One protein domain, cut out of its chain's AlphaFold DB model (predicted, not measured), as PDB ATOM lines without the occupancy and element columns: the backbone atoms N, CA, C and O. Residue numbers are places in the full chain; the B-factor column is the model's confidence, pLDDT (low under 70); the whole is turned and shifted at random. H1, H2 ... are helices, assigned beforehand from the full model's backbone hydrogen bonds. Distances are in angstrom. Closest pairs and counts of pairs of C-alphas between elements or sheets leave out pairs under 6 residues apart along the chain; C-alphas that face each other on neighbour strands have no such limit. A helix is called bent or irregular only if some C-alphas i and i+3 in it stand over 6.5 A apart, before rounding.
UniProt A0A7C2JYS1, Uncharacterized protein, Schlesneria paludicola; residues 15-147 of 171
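This is residues 15 to 147 of the 171 residues of an uncharacterized protein of Schlesneria paludicola (UniProt A0A7C2JYS1). The longest helix, H3, and H2 make a long, narrow V closed by the tight link between them, with H5 packed between its arms and H4 filling its open end beside H3. H1 folds back along the far side of H2, and the long link from H1 to H2 loops at the open end of the V, giving a flat layer of helices. The printed part has 133 residues, with five named helices in the order H1, H2, H3, H4, H5 and no named strand; its class is all helix. It is loose, with a radius of gyration of the C-alphas of 17.5 A, and spans 54 by 35 by 19 A, only just flat.

H3, residues 76 to 105, runs 42.1 A from C-alpha 76 at (67.279, 161.041, -57.663) to C-alpha 105 at (77.763, 137.013, -24.681). H2, residues 49 to 73, is 36.2 A long. H5, residues 133 to 146, is 19.8 A long and ends with C-alpha 146 at (61.618, 151.462, -56.347). H4, residues 114 to 127, measures 19.3 A and is irregular: C-alphas 115 and 118 are 7.8 A apart. H1, residues 15 to 30, is 23.8 A long and begins with C-alpha 15 at (50.752, 165.961, -41.515).

H2, H3 and H5 form an up and down bundle, each helix running against the one before it in the chain. H3 and H5 touch, opposite ways at a shallow tilt of 33 degrees, only just short of steep; their closest C-alphas, of Ala 83 and Ser 140, are 4.3 A apart. H2, with residues 56 to 67 alone, touches residues 135 to 139 of H5; the closest C-alphas, of Leu 60 and Gln 135, are 5.5 A apart. H2 and H3 are close but not clearly touching, with the C-alphas of Gly 71 and Leu 79 closest at 6.8 A. H3 and H4 are a helical hairpin at a steep tilt of 42 degrees, closest at the C-alphas of Ala 98 and Tyr 121, 6.4 A. H4 and H5 are only just apart, 8.0 A at their closest. H1 and H2 are a helical hairpin at a shallow tilt of 14 degrees, closest at the C-alphas of Gln 29 and Ala 51, 4.7 A. H1 is apart from H3, H4 and H5. Every O i to N i+4 pair is within hydrogen-bond range in H3 and H5, against 9 of 12 in H1, 20 of 21 in H2 and 8 of 10 in H4.

The C-alphas farthest apart, of Val 73 and Asn 111, are 54.1 A apart. The printed part has no cut. The link from H1 to H2, residues 31 to 48, is long; in it residues 40 to 41 pair with residues 44 to 45, antiparallel. The mean pLDDT of the printed part is 94.8; residues 34 to 38 are under 70.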
ATOM      1  N   LEU A  15      50.267 165.845 -42.892       94.69
ATOM      2  CA  LEU A  15      50.752 165.961 -41.515       94.69
ATOM      3  C   LEU A  15      49.745 165.418 -40.499       94.69
ATOM      4  O   LEU A  15      50.153 164.733 -39.567       94.69
ATOM      5  N   ILE A  16      48.446 165.672 -40.689       97.19
ATOM      6  CA  ILE A  16      47.391 165.119 -39.828       97.19
ATOM      7  C   ILE A  16      47.378 163.592 -39.922       97.19
ATOM      8  O   ILE A  16      47.387 162.919 -38.894       97.19
ATOM      9  N   VAL A  17      47.401 163.035 -41.137       97.00
ATOM     10  CA  VAL A  17      47.424 161.578 -41.345       97.00
ATOM     11  C   VAL A  17      48.695 160.963 -40.761       97.00
ATOM     12  O   VAL A  17      48.619 159.945 -40.077       97.00
ATOM     13  N   TRP A  18      49.854 161.587 -40.979       97.31
ATOM     14  CA  TRP A  18      51.126 161.126 -40.423       97.31
ATOM     15  C   TRP A  18      51.137 161.178 -38.890       97.31
ATOM     16  O   TRP A  18      51.503 160.196 -38.250       97.31
ATOM     17  N   GLY A  19      50.672 162.280 -38.296       97.69
ATOM     18  CA  GLY A  19      50.572 162.441 -36.846       97.69
ATOM     19  C   GLY A  19      49.592 161.450 -36.217       97.69
ATOM     20  O   GLY A  19      49.907 160.849 -35.193       97.69
ATOM     21  N   ALA A  20      48.446 161.209 -36.859       98.12
ATOM     22  CA  ALA A  20      47.481 160.203 -36.426       98.12
ATOM     23  C   ALA A  20      48.055 158.780 -36.518       98.12
ATOM     24  O   ALA A  20      47.874 157.994 -35.592       98.12
ATOM     25  N   ALA A  21      48.782 158.454 -37.592       98.19
ATOM     26  CA  ALA A  21      49.448 157.161 -37.744       98.19
ATOM     27  C   ALA A  21      50.546 156.955 -36.691       98.19
ATOM     28  O   ALA A  21      50.637 155.879 -36.104       98.19
ATOM     29  N   LEU A  22      51.348 157.990 -36.414       97.88
ATOM     30  CA  LEU A  22      52.386 157.941 -35.388       97.88
ATOM     31  C   LEU A  22      51.759 157.757 -34.005       97.88
ATOM     32  O   LEU A  22      52.099 156.809 -33.303       97.88
ATOM     33  N   TYR A  23      50.787 158.597 -33.645       98.38
ATOM     34  CA  TYR A  23      50.068 158.466 -32.381       98.38
ATOM     35  C   TYR A  23      49.422 157.083 -32.245       98.38
ATOM     36  O   TYR A  23      49.635 156.408 -31.243       98.38
ATOM     37  N   GLY A  24      48.714 156.622 -33.278       98.12
ATOM     38  CA  GLY A  24      48.089 155.301 -33.314       98.12
ATOM     39  C   GLY A  24      49.090 154.160 -33.133       98.12
ATOM     40  O   GLY A  24      48.819 153.238 -32.371       98.12
ATOM     41  N   SER A  25      50.272 154.241 -33.755       97.94
ATOM     42  CA  SER A  25      51.327 153.236 -33.567       97.94
ATOM     43  C   SER A  25      51.813 153.162 -32.115       97.94
ATOM     44  O   SER A  25      52.027 152.069 -31.601       97.94
ATOM     45  N   LEU A  26      51.895 154.302 -31.420       97.25
ATOM     46  CA  LEU A  26      52.284 154.356 -30.009       97.25
ATOM     47  C   LEU A  26      51.175 153.856 -29.074       97.25
ATOM     48  O   LEU A  26      51.473 153.337 -28.002       97.25
ATOM     49  N   GLN A  27      49.901 153.967 -29.466       97.88
ATOM     50  CA  GLN A  27      48.782 153.425 -28.682       97.88
ATOM     51  C   GLN A  27      48.754 151.891 -28.652       97.88
ATOM     52  O   GLN A  27      48.126 151.316 -27.766       97.88
ATOM     53  N   LEU A  28      49.474 151.212 -29.555       95.25
ATOM     54  CA  LEU A  28      49.560 149.748 -29.557       95.25
ATOM     55  C   LEU A  28      50.158 149.182 -28.263       95.25
ATOM     56  O   LEU A  28      49.878 148.033 -27.935       95.25
ATOM     57  N   GLN A  29      50.913 149.984 -27.500       95.00
ATOM     58  CA  GLN A  29      51.445 149.581 -26.195       95.00
ATOM     59  C   GLN A  29      50.346 149.216 -25.180       95.00
ATOM     60  O   GLN A  29      50.596 148.429 -24.274       95.00
ATOM     61  N   PHE A  30      49.139 149.772 -25.339       94.31
ATOM     62  CA  PHE A  30      48.000 149.544 -24.445       94.31
ATOM     63  C   PHE A  30      47.097 148.397 -24.899       94.31
ATOM     64  O   PHE A  30      46.089 148.118 -24.252       94.31
ATOM     65  N   LEU A  31      47.409 147.748 -26.025       91.50
ATOM     66  CA  LEU A  31      46.655 146.574 -26.435       91.50
ATOM     67  C   LEU A  31      47.002 145.399 -25.511       91.50
ATOM     68  O   LEU A  31      48.190 145.138 -25.304       91.50
ATOM     69  N   PRO A  32      46.000 144.638 -25.031       89.38
ATOM     70  CA  PRO A  32      46.196 143.470 -24.171       89.38
ATOM     71  C   PRO A  32      46.671 142.256 -24.994       89.38
ATOM     72  O   PRO A  32      46.105 141.164 -24.946       89.38
ATOM     73  N   ILE A  33      47.686 142.455 -25.839       80.44
ATOM     74  CA  ILE A  33      48.295 141.413 -26.663       80.44
ATOM     75  C   ILE A  33      49.402 140.784 -25.814       80.44
ATOM     76  O   ILE A  33      50.528 141.273 -25.799       80.44
ATOM     77  N   ALA A  34      49.046 139.702 -25.111       69.69
ATOM     78  CA  ALA A  34      49.915 138.911 -24.234       69.69
ATOM     79  C   ALA A  34      50.478 139.701 -23.033       69.69
ATOM     80  O   ALA A  34      51.620 140.156 -23.037       69.69
ATOM     81  N   GLU A  35      49.665 139.828 -21.980       64.94
ATOM     82  CA  GLU A  35      49.978 140.602 -20.767       64.94
ATOM     83  C   GLU A  35      51.028 139.962 -19.837       64.94
ATOM     84  O   GLU A  35      51.395 140.549 -18.824       64.94
ATOM     85  N   GLU A  36      51.589 138.798 -20.178       58.16
ATOM     86  CA  GLU A  36      52.508 138.082 -19.292       58.16
ATOM     87  C   GLU A  36      53.777 137.637 -20.038       58.16
ATOM     88  O   GLU A  36      53.759 136.691 -20.818       58.16
ATOM     89  N   HIS A  37      54.903 138.317 -19.783       60.75
ATOM     90  CA  HIS A  37      56.266 137.807 -20.035       60.75
ATOM     91  C   HIS A  37      56.535 137.331 -21.478       60.75
ATOM     92  O   HIS A  37      57.188 136.308 -21.690       60.75
ATOM     93  N   GLY A  38      56.025 138.080 -22.464       64.31
ATOM     94  CA  GLY A  38      55.634 137.571 -23.786       64.31
ATOM     95  C   GLY A  38      56.643 136.726 -24.570       64.31
ATOM     96  O   GLY A  38      56.211 135.925 -25.393       64.31
ATOM     97  N   ILE A  39      57.954 136.847 -24.327       77.31
ATOM     98  CA  ILE A  39      58.968 135.931 -24.869       77.31
ATOM     99  C   ILE A  39      60.127 135.803 -23.863       77.31
ATOM    100  O   ILE A  39      61.028 136.641 -23.828       77.31
ATOM    101  N   CYS A  40      60.115 134.739 -23.058       88.38
ATOM    102  CA  CYS A  40      61.254 134.309 -22.243       88.38
ATOM    103  C   CYS A  40      61.801 132.975 -22.767       88.38
ATOM    104  O   CYS A  40      61.038 132.076 -23.119       88.38
ATOM    105  N   GLY A  41      63.124 132.821 -22.792       89.25
ATOM    106  CA  GLY A  41      63.776 131.581 -23.210       89.25
ATOM    107  C   GLY A  41      65.230 131.489 -22.757       89.25
ATOM    108  O   GLY A  41      65.716 132.311 -21.982       89.25
ATOM    109  N   ALA A  42      65.960 130.504 -23.288       89.69
ATOM    110  CA  ALA A  42      67.391 130.310 -23.013       89.69
ATOM    111  C   ALA A  42      68.269 131.519 -23.404       89.69
ATOM    112  O   ALA A  42      69.421 131.623 -22.985       89.69
ATOM    113  N   TRP A  43      67.724 132.415 -24.228       87.50
ATOM    114  CA  TRP A  43      68.349 133.641 -24.708       87.50
ATOM    115  C   TRP A  43      68.038 134.878 -23.853       87.50
ATOM    116  O   TRP A  43      68.629 135.925 -24.110       87.50
ATOM    117  N   GLY A  44      67.175 134.768 -22.836       87.19
ATOM    118  CA  GLY A  44      66.778 135.867 -21.953       87.19
ATOM    119  C   GLY A  44      65.270 136.116 -21.939       87.19
ATOM    120  O   GLY A  44      64.498 135.376 -22.550       87.19
ATOM    121  N   CYS A  45      64.866 137.161 -21.221       90.69
ATOM    122  CA  CYS A  45      63.496 137.671 -21.189       90.69
ATOM    123  C   CYS A  45      63.452 139.065 -21.807       90.69
ATOM    124  O   CYS A  45      64.387 139.848 -21.637       90.69
ATOM    125  N   GLY A  46      62.371 139.353 -22.527       91.12
ATOM    126  CA  GLY A  46      62.203 140.604 -23.261       91.12
ATOM    127  C   GLY A  46      61.099 141.480 -22.696       91.12
ATOM    128  O   GLY A  46      60.320 141.031 -21.851       91.12
ATOM    129  N   PRO A  47      61.006 142.725 -23.181       92.12
ATOM    130  CA  PRO A  47      59.850 143.566 -22.921       92.12
ATOM    131  C   PRO A  47      58.575 142.972 -23.556       92.12
ATOM    132  O   PRO A  47      58.655 142.086 -24.415       92.12
ATOM    133  N   PRO A  48      57.384 143.467 -23.172       92.94
ATOM    134  CA  PRO A  48      56.122 143.063 -23.784       92.94
ATOM    135  C   PRO A  48      56.119 143.257 -25.307       92.94
ATOM    136  O   PRO A  48      56.614 144.262 -25.824       92.94
ATOM    137  N   VAL A  49      55.501 142.322 -26.035       92.69
ATOM    138  CA  VAL A  49      55.434 142.355 -27.510       92.69
ATOM    139  C   VAL A  49      54.702 143.604 -28.010       92.69
ATOM    140  O   VAL A  49      55.103 144.188 -29.016       92.69
ATOM    141  N   SER A  50      53.671 144.054 -27.290       94.12
ATOM    142  CA  SER A  50      52.944 145.293 -27.586       94.12
ATOM    143  C   SER A  50      53.856 146.525 -27.570       94.12
ATOM    144  O   SER A  50      53.766 147.366 -28.465       94.12
ATOM    145  N   ALA A  51      54.784 146.603 -26.611       94.12
ATOM    146  CA  ALA A  51      55.753 147.692 -26.511       94.12
ATOM    147  C   ALA A  51      56.760 147.662 -27.673       94.12
ATOM    148  O   ALA A  51      56.980 148.687 -28.318       94.12
ATOM    149  N   LEU A  52      57.312 146.487 -28.007       94.88
ATOM    150  CA  LEU A  52      58.218 146.338 -29.158       94.88
ATOM    151  C   LEU A  52      57.541 146.728 -30.472       94.88
ATOM    152  O   LEU A  52      58.118 147.445 -31.292       94.88
ATOM    153  N   LEU A  53      56.296 146.287 -30.660       95.62
ATOM    154  CA  LEU A  53      55.507 146.613 -31.839       95.62
ATOM    155  C   LEU A  53      55.262 148.123 -31.942       95.62
ATOM    156  O   LEU A  53      55.458 148.698 -33.015       95.62
ATOM    157  N   ALA A  54      54.892 148.767 -30.831       96.88
ATOM    158  CA  ALA A  54      54.699 150.211 -30.766       96.88
ATOM    159  C   ALA A  54      55.984 150.974 -31.124       96.88
ATOM    160  O   ALA A  54      55.943 151.886 -31.951       96.88
ATOM    161  N   CYS A  55      57.137 150.571 -30.582       97.62
ATOM    162  CA  CYS A  55      58.426 151.192 -30.889       97.62
ATOM    163  C   CYS A  55      58.822 151.017 -32.362       97.62
ATOM    164  O   CYS A  55      59.169 151.989 -33.035       97.62
ATOM    165  N   HIS A  56      58.752 149.798 -32.897       98.06
ATOM    166  CA  HIS A  56      59.156 149.529 -34.276       98.06
ATOM    167  C   HIS A  56      58.239 150.187 -35.308       98.06
ATOM    168  O   HIS A  56      58.733 150.715 -36.309       98.06
ATOM    169  N   LEU A  57      56.922 150.179 -35.080       98.19
ATOM    170  CA  LEU A  57      55.980 150.885 -35.947       98.19
ATOM    171  C   LEU A  57      56.102 152.400 -35.788       98.19
ATOM    172  O   LEU A  57      56.070 153.107 -36.794       98.19
ATOM    173  N   GLY A  58      56.336 152.890 -34.569       98.31
ATOM    174  CA  GLY A  58      56.627 154.296 -34.303       98.31
ATOM    175  C   GLY A  58      57.833 154.786 -35.102       98.31
ATOM    176  O   GLY A  58      57.734 155.790 -35.810       98.31
ATOM    177  N   TRP A  59      58.940 154.039 -35.087       98.38
ATOM    178  CA  TRP A  59      60.110 154.330 -35.920       98.38
ATOM    179  C   TRP A  59      59.801 154.263 -37.413       98.38
ATOM    180  O   TRP A  59      60.198 155.158 -38.161       98.38
ATOM    181  N   LEU A  60      59.076 153.234 -37.857       98.25
ATOM    182  CA  LEU A  60      58.738 153.071 -39.269       98.25
ATOM    183  C   LEU A  60      57.913 154.257 -39.782       98.25
ATOM    184  O   LEU A  60      58.256 154.829 -40.815       98.25
ATOM    185  N   VAL A  61      56.874 154.668 -39.051       98.12
ATOM    186  CA  VAL A  61      56.036 155.823 -39.409       98.12
ATOM    187  C   VAL A  61      56.838 157.125 -39.331       98.12
ATOM    188  O   VAL A  61      56.753 157.958 -40.241       98.12
ATOM    189  N   SER A  62      57.662 157.284 -38.291       98.31
ATOM    190  CA  SER A  62      58.509 158.469 -38.104       98.31
ATOM    191  C   SER A  62      59.495 158.663 -39.253       98.31
ATOM    192  O   SER A  62      59.710 159.791 -39.684       98.31
ATOM    193  N   LEU A  63      60.058 157.575 -39.786       98.06
ATOM    194  CA  LEU A  63      60.993 157.610 -40.911       98.06
ATOM    195  C   LEU A  63      60.287 157.648 -42.278       98.06
ATOM    196  O   LEU A  63      60.795 158.274 -43.211       98.06
ATOM    197  N   ALA A  64      59.113 157.023 -42.414       96.56
ATOM    198  CA  ALA A  64      58.375 156.954 -43.676       96.56
ATOM    199  C   ALA A  64      57.932 158.334 -44.188       96.56
ATOM    200  O   ALA A  64      58.027 158.593 -45.387       96.56
ATOM    201  N   GLY A  65      57.487 159.231 -43.300       94.62
ATOM    202  CA  GLY A  65      57.079 160.595 -43.667       94.62
ATOM    203  C   GLY A  65      58.211 161.400 -44.330       94.62
ATOM    204  O   GLY A  65      58.077 161.798 -45.492       94.62
ATOM    205  N   PRO A  66      59.355 161.600 -43.647       95.69
ATOM    206  CA  PRO A  66      60.536 162.242 -44.218       95.69
ATOM    207  C   PRO A  66      61.069 161.536 -45.467       95.69
ATOM    208  O   PRO A  66      61.427 162.215 -46.428       95.69
ATOM    209  N   ALA A  67      61.088 160.199 -45.502       96.56
ATOM    210  CA  ALA A  67      61.531 159.449 -46.680       96.56
ATOM    211  C   ALA A  67      60.622 159.695 -47.896       96.56
ATOM    212  O   ALA A  67      61.109 159.918 -49.007       96.56
ATOM    213  N   TRP A  68      59.303 159.721 -47.689       95.50
ATOM    214  CA  TRP A  68      58.335 160.060 -48.730       95.50
ATOM    215  C   TRP A  68      58.529 161.492 -49.234       95.50
ATOM    216  O   TRP A  68      58.580 161.712 -50.447       95.50
ATOM    217  N   LEU A  69      58.690 162.458 -48.324       94.38
ATOM    218  CA  LEU A  69      58.919 163.857 -48.684       94.38
ATOM    219  C   LEU A  69      60.234 164.026 -49.453       94.38
ATOM    220  O   LEU A  69      60.262 164.670 -50.503       94.38
ATOM    221  N   ALA A  70      61.309 163.393 -48.982       95.38
ATOM    222  CA  ALA A  70      62.591 163.361 -49.670       95.38
ATOM    223  C   ALA A  70      62.423 162.821 -51.097       95.38
ATOM    224  O   ALA A  70      62.915 163.440 -52.038       95.38
ATOM    225  N   GLY A  71      61.663 161.734 -51.277       95.31
ATOM    226  CA  GLY A  71      61.343 161.146 -52.581       95.31
ATOM    227  C   GLY A  71      60.680 162.105 -53.579       95.31
ATOM    228  O   GLY A  71      60.780 161.907 -54.790       95.31
ATOM    229  N   ARG A  72      59.999 163.144 -53.079       93.31
ATOM    230  CA  ARG A  72      59.314 164.169 -53.884       93.31
ATOM    231  C   ARG A  72      60.186 165.390 -54.165       93.31
ATOM    232  O   ARG A  72      60.028 166.001 -55.219       93.31
ATOM    233  N   VAL A  73      61.042 165.767 -53.216       94.25
ATOM    234  CA  VAL A  73      61.766 167.051 -53.233       94.25
ATOM    235  C   VAL A  73      63.214 166.893 -53.689       94.25
ATOM    236  O   VAL A  73      63.741 167.763 -54.382       94.25
ATOM    237  N   LEU A  74      63.878 165.802 -53.307       94.12
ATOM    238  CA  LEU A  74      65.295 165.613 -53.592       94.12
ATOM    239  C   LEU A  74      65.520 165.049 -55.000       94.12
ATOM    240  O   LEU A  74      64.750 164.213 -55.483       94.12
ATOM    241  N   PRO A  75      66.622 165.439 -55.664       94.62
ATOM    242  CA  PRO A  75      67.024 164.807 -56.910       94.62
ATOM    243  C   PRO A  75      67.362 163.326 -56.687       94.62
ATOM    244  O   PRO A  75      67.912 162.928 -55.659       94.62
ATOM    245  N   THR A  76      67.101 162.502 -57.705       94.69
ATOM    246  CA  THR A  76      67.279 161.041 -57.663       94.69
ATOM    247  C   THR A  76      68.680 160.604 -57.223       94.69
ATOM    248  O   THR A  76      68.817 159.615 -56.508       94.69
ATOM    249  N   SER A  77      69.731 161.337 -57.605       94.94
ATOM    250  CA  SER A  77      71.109 161.030 -57.198       94.94
ATOM    251  C   SER A  77      71.312 161.124 -55.683       94.94
ATOM    252  O   SER A  77      71.951 160.247 -55.104       94.94
ATOM    253  N   TRP A  78      70.731 162.139 -55.041       96.69
ATOM    254  CA  TRP A  78      70.793 162.320 -53.591       96.69
ATOM    255  C   TRP A  78      69.976 161.258 -52.858       96.69
ATOM    256  O   TRP A  78      70.451 160.716 -51.866       96.69
ATOM    257  N   LEU A  79      68.802 160.890 -53.377       96.44
ATOM    258  CA  LEU A  79      67.995 159.804 -52.804       96.44
ATOM    259  C   LEU A  79      68.726 158.463 -52.823       96.44
ATOM    260  O   LEU A  79      68.757 157.766 -51.813       96.44
ATOM    261  N   ILE A  80      69.364 158.123 -53.947       96.31
ATOM    262  CA  ILE A  80      70.174 156.903 -54.058       96.31
ATOM    263  C   ILE A  80      71.361 156.959 -53.093       96.31
ATOM    264  O   ILE A  80      71.671 155.948 -52.467       96.31
ATOM    265  N   ALA A  81      72.028 158.111 -52.963       96.94
ATOM    266  CA  ALA A  81      73.141 158.268 -52.031       96.94
ATOM    267  C   ALA A  81      72.687 158.062 -50.576       96.94
ATOM    268  O   ALA A  81      73.270 157.235 -49.880       96.94
ATOM    269  N   LEU A  82      71.609 158.728 -50.149       97.62
ATOM    270  CA  LEU A  82      71.036 158.571 -48.809       97.62
ATOM    271  C   LEU A  82      70.611 157.127 -48.535       97.62
ATOM    272  O   LEU A  82      70.967 156.577 -47.497       97.62
ATOM    273  N   ALA A  83      69.913 156.489 -49.477       97.62
ATOM    274  CA  ALA A  83      69.478 155.108 -49.322       97.62
ATOM    275  C   ALA A  83      70.661 154.124 -49.292       97.62
ATOM    276  O   ALA A  83      70.644 153.164 -48.529       97.62
ATOM    277  N   ARG A  84      71.736 154.360 -50.056       98.19
ATOM    278  CA  ARG A  84      72.969 153.556 -49.949       98.19
ATOM    279  C   ARG A  84      73.639 153.726 -48.594       98.19
ATOM    280  O   ARG A  84      74.026 152.727 -48.000       98.19
ATOM    281  N   THR A  85      73.762 154.958 -48.107       98.31
ATOM    282  CA  THR A  85      74.336 155.227 -46.785       98.31
ATOM    283  C   THR A  85      73.508 154.556 -45.693       98.31
ATOM    284  O   THR A  85      74.070 153.838 -44.872       98.31
ATOM    285  N   GLY A  86      72.181 154.707 -45.723       98.06
ATOM    286  CA  GLY A  86      71.273 154.047 -44.782       98.06
ATOM    287  C   GLY A  86      71.388 152.522 -44.826       98.06
ATOM    288  O   GLY A  86      71.477 151.885 -43.776       98.06
ATOM    289  N   LEU A  87      71.484 151.934 -46.022       98.50
ATOM    290  CA  LEU A  87      71.700 150.497 -46.200       98.50
ATOM    291  C   LEU A  87      73.038 150.038 -45.600       98.50
ATOM    292  O   LEU A  87      73.059 149.068 -44.849       98.50
ATOM    293  N   ILE A  88      74.138 150.737 -45.901       98.44
ATOM    294  CA  ILE A  88      75.476 150.413 -45.381       98.44
ATOM    295  C   ILE A  88      75.496 150.505 -43.855       98.44
ATOM    296  O   ILE A  88      75.969 149.577 -43.203       98.44
ATOM    297  N   LEU A  89      74.955 151.585 -43.286       98.31
ATOM    298  CA  LEU A  89      74.871 151.762 -41.836       98.31
ATOM    299  C   LEU A  89      74.023 150.667 -41.184       98.31
ATOM    300  O   LEU A  89      74.417 150.133 -40.154       98.31
ATOM    301  N   SER A  90      72.902 150.285 -41.800       98.19
ATOM    302  CA  SER A  90      72.036 149.239 -41.249       98.19
ATOM    303  C   SER A  90      72.699 147.863 -41.300       98.19
ATOM    304  O   SER A  90      72.687 147.144 -40.308       98.19
ATOM    305  N   VAL A  91      73.337 147.509 -42.420       98.44
ATOM    306  CA  VAL A  91      74.112 146.260 -42.537       98.44
ATOM    307  C   VAL A  91      75.274 146.250 -41.543       98.44
ATOM    308  O   VAL A  91      75.495 145.243 -40.874       98.44
ATOM    309  N   GLY A  92      75.980 147.373 -41.395       98.38
ATOM    310  CA  GLY A  92      77.021 147.537 -40.382       98.38
ATOM    311  C   GLY A  92      76.484 147.355 -38.962       98.38
ATOM    312  O   GLY A  92      77.113 146.668 -38.166       98.38
ATOM    313  N   GLY A  93      75.297 147.889 -38.666       97.88
ATOM    314  CA  GLY A  93      74.605 147.695 -37.392       97.88
ATOM    315  C   GLY A  93      74.245 146.231 -37.122       97.88
ATOM    316  O   GLY A  93      74.536 145.731 -36.040       97.88
ATOM    317  N   LEU A  94      73.700 145.515 -38.115       98.25
ATOM    318  CA  LEU A  94      73.419 144.074 -38.011       98.25
ATOM    319  C   LEU A  94      74.687 143.270 -37.691       98.25
ATOM    320  O   LEU A  94      74.702 142.456 -36.769       98.25
ATOM    321  N   ILE A  95      75.774 143.538 -38.421       98.44
ATOM    322  CA  ILE A  95      77.079 142.911 -38.171       98.44
ATOM    323  C   ILE A  95      77.593 143.287 -36.776       98.44
ATOM    324  O   ILE A  95      78.107 142.428 -36.067       98.44
ATOM    325  N   GLY A  96      77.432 144.545 -36.362       98.25
ATOM    326  CA  GLY A  96      77.825 145.029 -35.041       98.25
ATOM    327  C   GLY A  96      77.130 144.279 -33.907       98.25
ATOM    328  O   GLY A  96      77.806 143.837 -32.981       98.25
ATOM    329  N   VAL A  97      75.817 144.056 -34.011       98.06
ATOM    330  CA  VAL A  97      75.058 143.249 -33.037       98.06
ATOM    331  C   VAL A  97      75.546 141.799 -33.040       98.06
ATOM    332  O   VAL A  97      75.793 141.235 -31.979       98.06
ATOM    333  N   ALA A  98      75.785 141.201 -34.213       98.25
ATOM    334  CA  ALA A  98      76.309 139.835 -34.295       98.25
ATOM    335  C   ALA A  98      77.695 139.705 -33.635       98.25
ATOM    336  O   ALA A  98      77.953 138.746 -32.909       98.25
ATOM    337  N   LEU A  99      78.577 140.683 -33.864       98.38
ATOM    338  CA  LEU A  99      79.900 140.738 -33.245       98.38
ATOM    339  C   LEU A  99      79.807 140.963 -31.735       98.38
ATOM    340  O   LEU A  99      80.539 140.314 -30.995       98.38
ATOM    341  N   HIS A 100      78.908 141.831 -31.270       97.88
ATOM    342  CA  HIS A 100      78.659 142.028 -29.845       97.88
ATOM    343  C   HIS A 100      78.249 140.713 -29.172       97.88
ATOM    344  O   HIS A 100      78.875 140.301 -28.195       97.88
ATOM    345  N   GLU A 101      77.279 139.996 -29.742       97.19
ATOM    346  CA  GLU A 101      76.839 138.704 -29.208       97.19
ATOM    347  C   GLU A 101      77.956 137.649 -29.226       97.19
ATOM    348  O   GLU A 101      78.131 136.899 -28.262       97.19
ATOM    349  N   ALA A 102      78.767 137.615 -30.285       97.50
ATOM    350  CA  ALA A 102      79.887 136.685 -30.400       97.50
ATOM    351  C   ALA A 102      81.050 136.997 -29.439       97.50
ATOM    352  O   ALA A 102      81.720 136.078 -28.972       97.50
ATOM    353  N   LEU A 103      81.322 138.271 -29.153       98.25
ATOM    354  CA  LEU A 103      82.479 138.680 -28.351       98.25
ATOM    355  C   LEU A 103      82.151 138.834 -26.864       98.25
ATOM    356  O   LEU A 103      83.005 138.554 -26.025       98.25
ATOM    357  N   VAL A 104      80.939 139.276 -26.531       97.44
ATOM    358  CA  VAL A 104      80.540 139.595 -25.153       97.44
ATOM    359  C   VAL A 104      79.727 138.460 -24.547       97.44
ATOM    360  O   VAL A 104      80.072 137.961 -23.475       97.44
ATOM    361  N   TRP A 105      78.671 138.018 -25.232       96.19
ATOM    362  CA  TRP A 105      77.763 137.013 -24.681       96.19
ATOM    363  C   TRP A 105      78.305 135.586 -24.814       96.19
ATOM    364  O   TRP A 105      78.294 134.829 -23.842       96.19
ATOM    365  N   TRP A 106      78.815 135.207 -25.989       97.31
ATOM    366  CA  TRP A 106      79.223 133.825 -26.269       97.31
ATOM    367  C   TRP A 106      80.257 133.244 -25.283       97.31
ATOM    368  O   TRP A 106      80.084 132.092 -24.868       97.31
ATOM    369  N   PRO A 107      81.298 133.982 -24.835       97.62
ATOM    370  CA  PRO A 107      82.245 133.457 -23.847       97.62
ATOM    371  C   PRO A 107      81.606 133.165 -22.482       97.62
ATOM    372  O   PRO A 107      82.066 132.276 -21.769       97.62
ATOM    373  N   GLN A 108      80.545 133.895 -22.131       96.88
ATOM    374  CA  GLN A 108      79.819 133.766 -20.863       96.88
ATOM    375  C   GLN A 108      78.665 132.753 -20.951       96.88
ATOM    376  O   GLN A 108      78.147 132.297 -19.932       96.88
ATOM    377  N   ALA A 109      78.263 132.378 -22.167       95.62
ATOM    378  CA  ALA A 109      77.190 131.430 -22.417       95.62
ATOM    379  C   ALA A 109      77.584 130.003 -21.996       95.62
ATOM    380  O   ALA A 109      78.618 129.465 -22.415       95.62
ATOM    381  N   ASN A 110      76.718 129.365 -21.203       96.12
ATOM    382  CA  ASN A 110      76.856 127.960 -20.826       96.12
ATOM    383  C   ASN A 110      76.597 127.025 -22.028       96.12
ATOM    384  O   ASN A 110      76.042 127.424 -23.052       96.12
ATOM    385  N   ASN A 111      76.989 125.751 -21.915       96.56
ATOM    386  CA  ASN A 111      76.850 124.788 -23.019       96.56
ATOM    387  C   ASN A 111      75.398 124.574 -23.475       96.56
ATOM    388  O   ASN A 111      75.170 124.182 -24.615       96.56
ATOM    389  N   TRP A 112      74.427 124.838 -22.599       95.75
ATOM    390  CA  TRP A 112      73.008 124.673 -22.894       95.75
ATOM    391  C   TRP A 112      72.423 125.843 -23.701       95.75
ATOM    392  O   TRP A 112      71.549 125.619 -24.534       95.75
ATOM    393  N   SER A 113      72.914 127.074 -23.516       95.56
ATOM    394  CA  SER A 113      72.403 128.260 -24.217       95.56
ATOM    395  C   SER A 113      73.059 128.506 -25.582       95.56
ATOM    396  O   SER A 113      72.417 129.064 -26.472       95.56
ATOM    397  N   ARG A 114      74.301 128.049 -25.796       95.88
ATOM    398  CA  ARG A 114      75.052 128.230 -27.061       95.88
ATOM    399  C   ARG A 114      74.317 127.784 -28.337       95.88
ATOM    400  O   ARG A 114      74.405 128.506 -29.330       95.88
ATOM    401  N   PRO A 115      73.564 126.664 -28.364       96.75
ATOM    402  CA  PRO A 115      72.795 126.279 -29.550       96.75
ATOM    403  C   PRO A 115      71.751 127.324 -29.977       96.75
ATOM    404  O   PRO A 115      71.394 127.395 -31.150       96.75
ATOM    405  N   TYR A 116      71.292 128.168 -29.049       95.81
ATOM    406  CA  TYR A 116      70.269 129.188 -29.284       95.81
ATOM    407  C   TYR A 116      70.841 130.551 -29.696       95.81
ATOM    408  O   TYR A 116      70.116 131.543 -29.677       95.81
ATOM    409  N   TRP A 117      72.114 130.635 -30.091       96.38
ATOM    410  CA  TRP A 117      72.748 131.921 -30.410       96.38
ATOM    411  C   TRP A 117      72.038 132.701 -31.519       96.38
ATOM    412  O   TRP A 117      71.898 133.913 -31.408       96.38
ATOM    413  N   LEU A 118      71.526 132.017 -32.552       96.81
ATOM    414  CA  LEU A 118      70.749 132.669 -33.610       96.81
ATOM    415  C   LEU A 118      69.449 133.258 -33.064       96.81
ATOM    416  O   LEU A 118      69.108 134.386 -33.402       96.81
ATOM    417  N   HIS A 119      68.746 132.523 -32.197       95.88
ATOM    418  CA  HIS A 119      67.525 133.019 -31.556       95.88
ATOM    419  C   HIS A 119      67.833 134.257 -30.724       95.88
ATOM    420  O   HIS A 119      67.116 135.245 -30.823       95.88
ATOM    421  N   ARG A 120      68.940 134.231 -29.976       95.81
ATOM    422  CA  ARG A 120      69.402 135.381 -29.207       95.81
ATOM    423  C   ARG A 120      69.761 136.576 -30.085       95.81
ATOM    424  O   ARG A 120      69.332 137.674 -29.776       95.81
ATOM    425  N   TYR A 121      70.486 136.373 -31.182       97.25
ATOM    426  CA  TYR A 121      70.829 137.442 -32.121       97.25
ATOM    427  C   TYR A 121      69.579 138.121 -32.702       97.25
ATOM    428  O   TYR A 121      69.477 139.345 -32.691       97.25
ATOM    429  N   PHE A 122      68.598 137.343 -33.172       96.62
ATOM    430  CA  PHE A 122      67.347 137.911 -33.685       96.62
ATOM    431  C   PHE A 122      66.499 138.554 -32.591       96.62
ATOM    432  O   PHE A 122      65.841 139.561 -32.843       96.62
ATOM    433  N   PHE A 123      66.522 137.983 -31.391       95.44
ATOM    434  CA  PHE A 123      65.856 138.550 -30.233       95.44
ATOM    435  C   PHE A 123      66.460 139.907 -29.858       95.44
ATOM    436  O   PHE A 123      65.714 140.872 -29.767       95.44
ATOM    437  N   GLU A 124      67.788 140.005 -29.767       96.31
ATOM    438  CA  GLU A 124      68.507 141.254 -29.493       96.31
ATOM    439  C   GLU A 124      68.186 142.316 -30.551       96.31
ATOM    440  O   GLU A 124      67.860 143.451 -30.220       96.31
ATOM    441  N   LEU A 125      68.177 141.938 -31.834       97.19
ATOM    442  CA  LEU A 125      67.771 142.837 -32.918       97.19
ATOM    443  C   LEU A 125      66.324 143.327 -32.791       97.19
ATOM    444  O   LEU A 125      66.042 144.478 -33.122       97.19
ATOM    445  N   ALA A 126      65.410 142.461 -32.354       95.81
ATOM    446  CA  ALA A 126      64.009 142.810 -32.145       95.81
ATOM    447  C   ALA A 126      63.800 143.654 -30.878       95.81
ATOM    448  O   ALA A 126      62.838 144.408 -30.795       95.81
ATOM    449  N   THR A 127      64.680 143.550 -29.882       95.88
ATOM    450  CA  THR A 127      64.604 144.356 -28.658       95.88
ATOM    451  C   THR A 127      65.418 145.643 -28.729       95.88
ATOM    452  O   THR A 127      65.230 146.520 -27.887       95.88
ATOM    453  N   LEU A 128      66.278 145.799 -29.738       97.06
ATOM    454  CA  LEU A 128      67.083 146.997 -29.963       97.06
ATOM    455  C   LEU A 128      66.230 148.140 -30.534       97.06
ATOM    456  O   LEU A 128      66.284 148.476 -31.717       97.06
ATOM    457  N   VAL A 129      65.416 148.741 -29.672       97.06
ATOM    458  CA  VAL A 129      64.490 149.823 -30.036       97.06
ATOM    459  C   VAL A 129      65.152 151.200 -30.085       97.06
ATOM    460  O   VAL A 129      64.603 152.110 -30.702       97.06
ATOM    461  N   ASP A 130      66.336 151.356 -29.491       97.31
ATOM    462  CA  ASP A 130      67.064 152.632 -29.462       97.31
ATOM    463  C   ASP A 130      67.690 152.990 -30.818       97.31
ATOM    464  O   ASP A 130      67.922 154.161 -31.120       97.31
ATOM    465  N   ALA A 131      67.942 151.984 -31.662       97.19
ATOM    466  CA  ALA A 131      68.506 152.155 -32.992       97.19
ATOM    467  C   ALA A 131      67.568 151.537 -34.045       97.19
ATOM    468  O   ALA A 131      67.417 150.316 -34.075       97.19
ATOM    469  N   PRO A 132      66.980 152.323 -34.969       97.75
ATOM    470  CA  PRO A 132      66.008 151.826 -35.947       97.75
ATOM    471  C   PRO A 132      66.664 151.068 -37.116       97.75
ATOM    472  O   PRO A 132      66.365 151.324 -38.284       97.75
ATOM    473  N   ILE A 133      67.588 150.144 -36.831       98.19
ATOM    474  CA  ILE A 133      68.404 149.426 -37.824       98.19
ATOM    475  C   ILE A 133      67.508 148.728 -38.852       98.19
ATOM    476  O   ILE A 133      67.709 148.877 -40.056       98.19
ATOM    477  N   LEU A 134      66.486 148.004 -38.390       98.06
ATOM    478  CA  LEU A 134      65.581 147.253 -39.264       98.06
ATOM    479  C   LEU A 134      64.705 148.180 -40.121       98.06
ATOM    480  O   LEU A 134      64.474 147.908 -41.300       98.06
ATOM    481  N   GLN A 135      64.245 149.298 -39.560       98.44
ATOM    482  CA  GLN A 135      63.401 150.269 -40.261       98.44
ATOM    483  C   GLN A 135      64.205 151.045 -41.309       98.44
ATOM    484  O   GLN A 135      63.736 151.219 -42.437       98.44
ATOM    485  N   VAL A 136      65.430 151.467 -40.975       98.50
ATOM    486  CA  VAL A 136      66.340 152.130 -41.920       98.50
ATOM    487  C   VAL A 136      66.740 151.166 -43.033       98.50
ATOM    488  O   VAL A 136      66.735 151.574 -44.199       98.50
ATOM    489  N   LEU A 137      67.009 149.894 -42.715       98.44
ATOM    490  CA  LEU A 137      67.279 148.848 -43.703       98.44
ATOM    491  C   LEU A 137      66.121 148.716 -44.692       98.44
ATOM    492  O   LEU A 137      66.342 148.782 -45.903       98.44
ATOM    493  N   LEU A 138      64.897 148.573 -44.176       98.31
ATOM    494  CA  LEU A 138      63.691 148.413 -44.983       98.31
ATOM    495  C   LEU A 138      63.487 149.612 -45.917       98.31
ATOM    496  O   LEU A 138      63.411 149.425 -47.128       98.31
ATOM    497  N   ILE A 139      63.472 150.836 -45.377       98.25
ATOM    498  CA  ILE A 139      63.247 152.065 -46.157       98.25
ATOM    499  C   ILE A 139      64.348 152.271 -47.204       98.25
ATOM    500  O   ILE A 139      64.073 152.662 -48.343       98.25
ATOM    501  N   SER A 140      65.601 152.002 -46.840       98.38
ATOM    502  CA  SER A 140      66.741 152.128 -47.749       98.38
ATOM    503  C   SER A 140      66.653 151.126 -48.898       98.38
ATOM    504  O   SER A 140      66.815 151.497 -50.064       98.38
ATOM    505  N   ALA A 141      66.338 149.864 -48.591       98.12
ATOM    506  CA  ALA A 141      66.168 148.816 -49.588       98.12
ATOM    507  C   ALA A 141      64.998 149.125 -50.530       98.12
ATOM    508  O   ALA A 141      65.179 149.117 -51.749       98.12
ATOM    509  N   THR A 142      63.826 149.482 -49.993       97.44
ATOM    510  CA  THR A 142      62.659 149.839 -50.815       97.44
ATOM    511  C   THR A 142      62.947 151.054 -51.687       97.44
ATOM    512  O   THR A 142      62.610 151.047 -52.868       97.44
ATOM    513  N   THR A 143      63.635 152.072 -51.162       96.75
ATOM    514  CA  THR A 143      64.015 153.252 -51.950       96.75
ATOM    515  C   THR A 143      64.936 152.872 -53.108       96.75
ATOM    516  O   THR A 143      64.709 153.317 -54.232       96.75
ATOM    517  N   LEU A 144      65.942 152.021 -52.886       96.88
ATOM    518  CA  LEU A 144      66.864 151.587 -53.943       96.88
ATOM    519  C   LEU A 144      66.205 150.695 -55.002       96.88
ATOM    520  O   LEU A 144      66.613 150.751 -56.163       96.88
ATOM    521  N   ILE A 145      65.215 149.888 -54.614       96.56
ATOM    522  CA  ILE A 145      64.461 149.013 -55.524       96.56
ATOM    523  C   ILE A 145      63.462 149.830 -56.352       96.56
ATOM    524  O   ILE A 145      63.396 149.674 -57.570       96.56
ATOM    525  N   CYS A 146      62.696 150.711 -55.706       95.44
ATOM    526  CA  CYS A 146      61.618 151.462 -56.347       95.44
ATOM    527  C   CYS A 146      62.105 152.696 -57.110       95.44
ATOM    528  O   CYS A 146      61.389 153.185 -57.984       95.44
ATOM    529  N   THR A 147      63.295 153.221 -56.806       93.81
ATOM    530  CA  THR A 147      63.850 154.352 -57.554       93.81
ATOM    531  C   THR A 147      64.289 153.868 -58.934       93.81
ATOM    532  O   THR A 147      65.257 153.105 -59.028       93.81
TER     533      THR A 147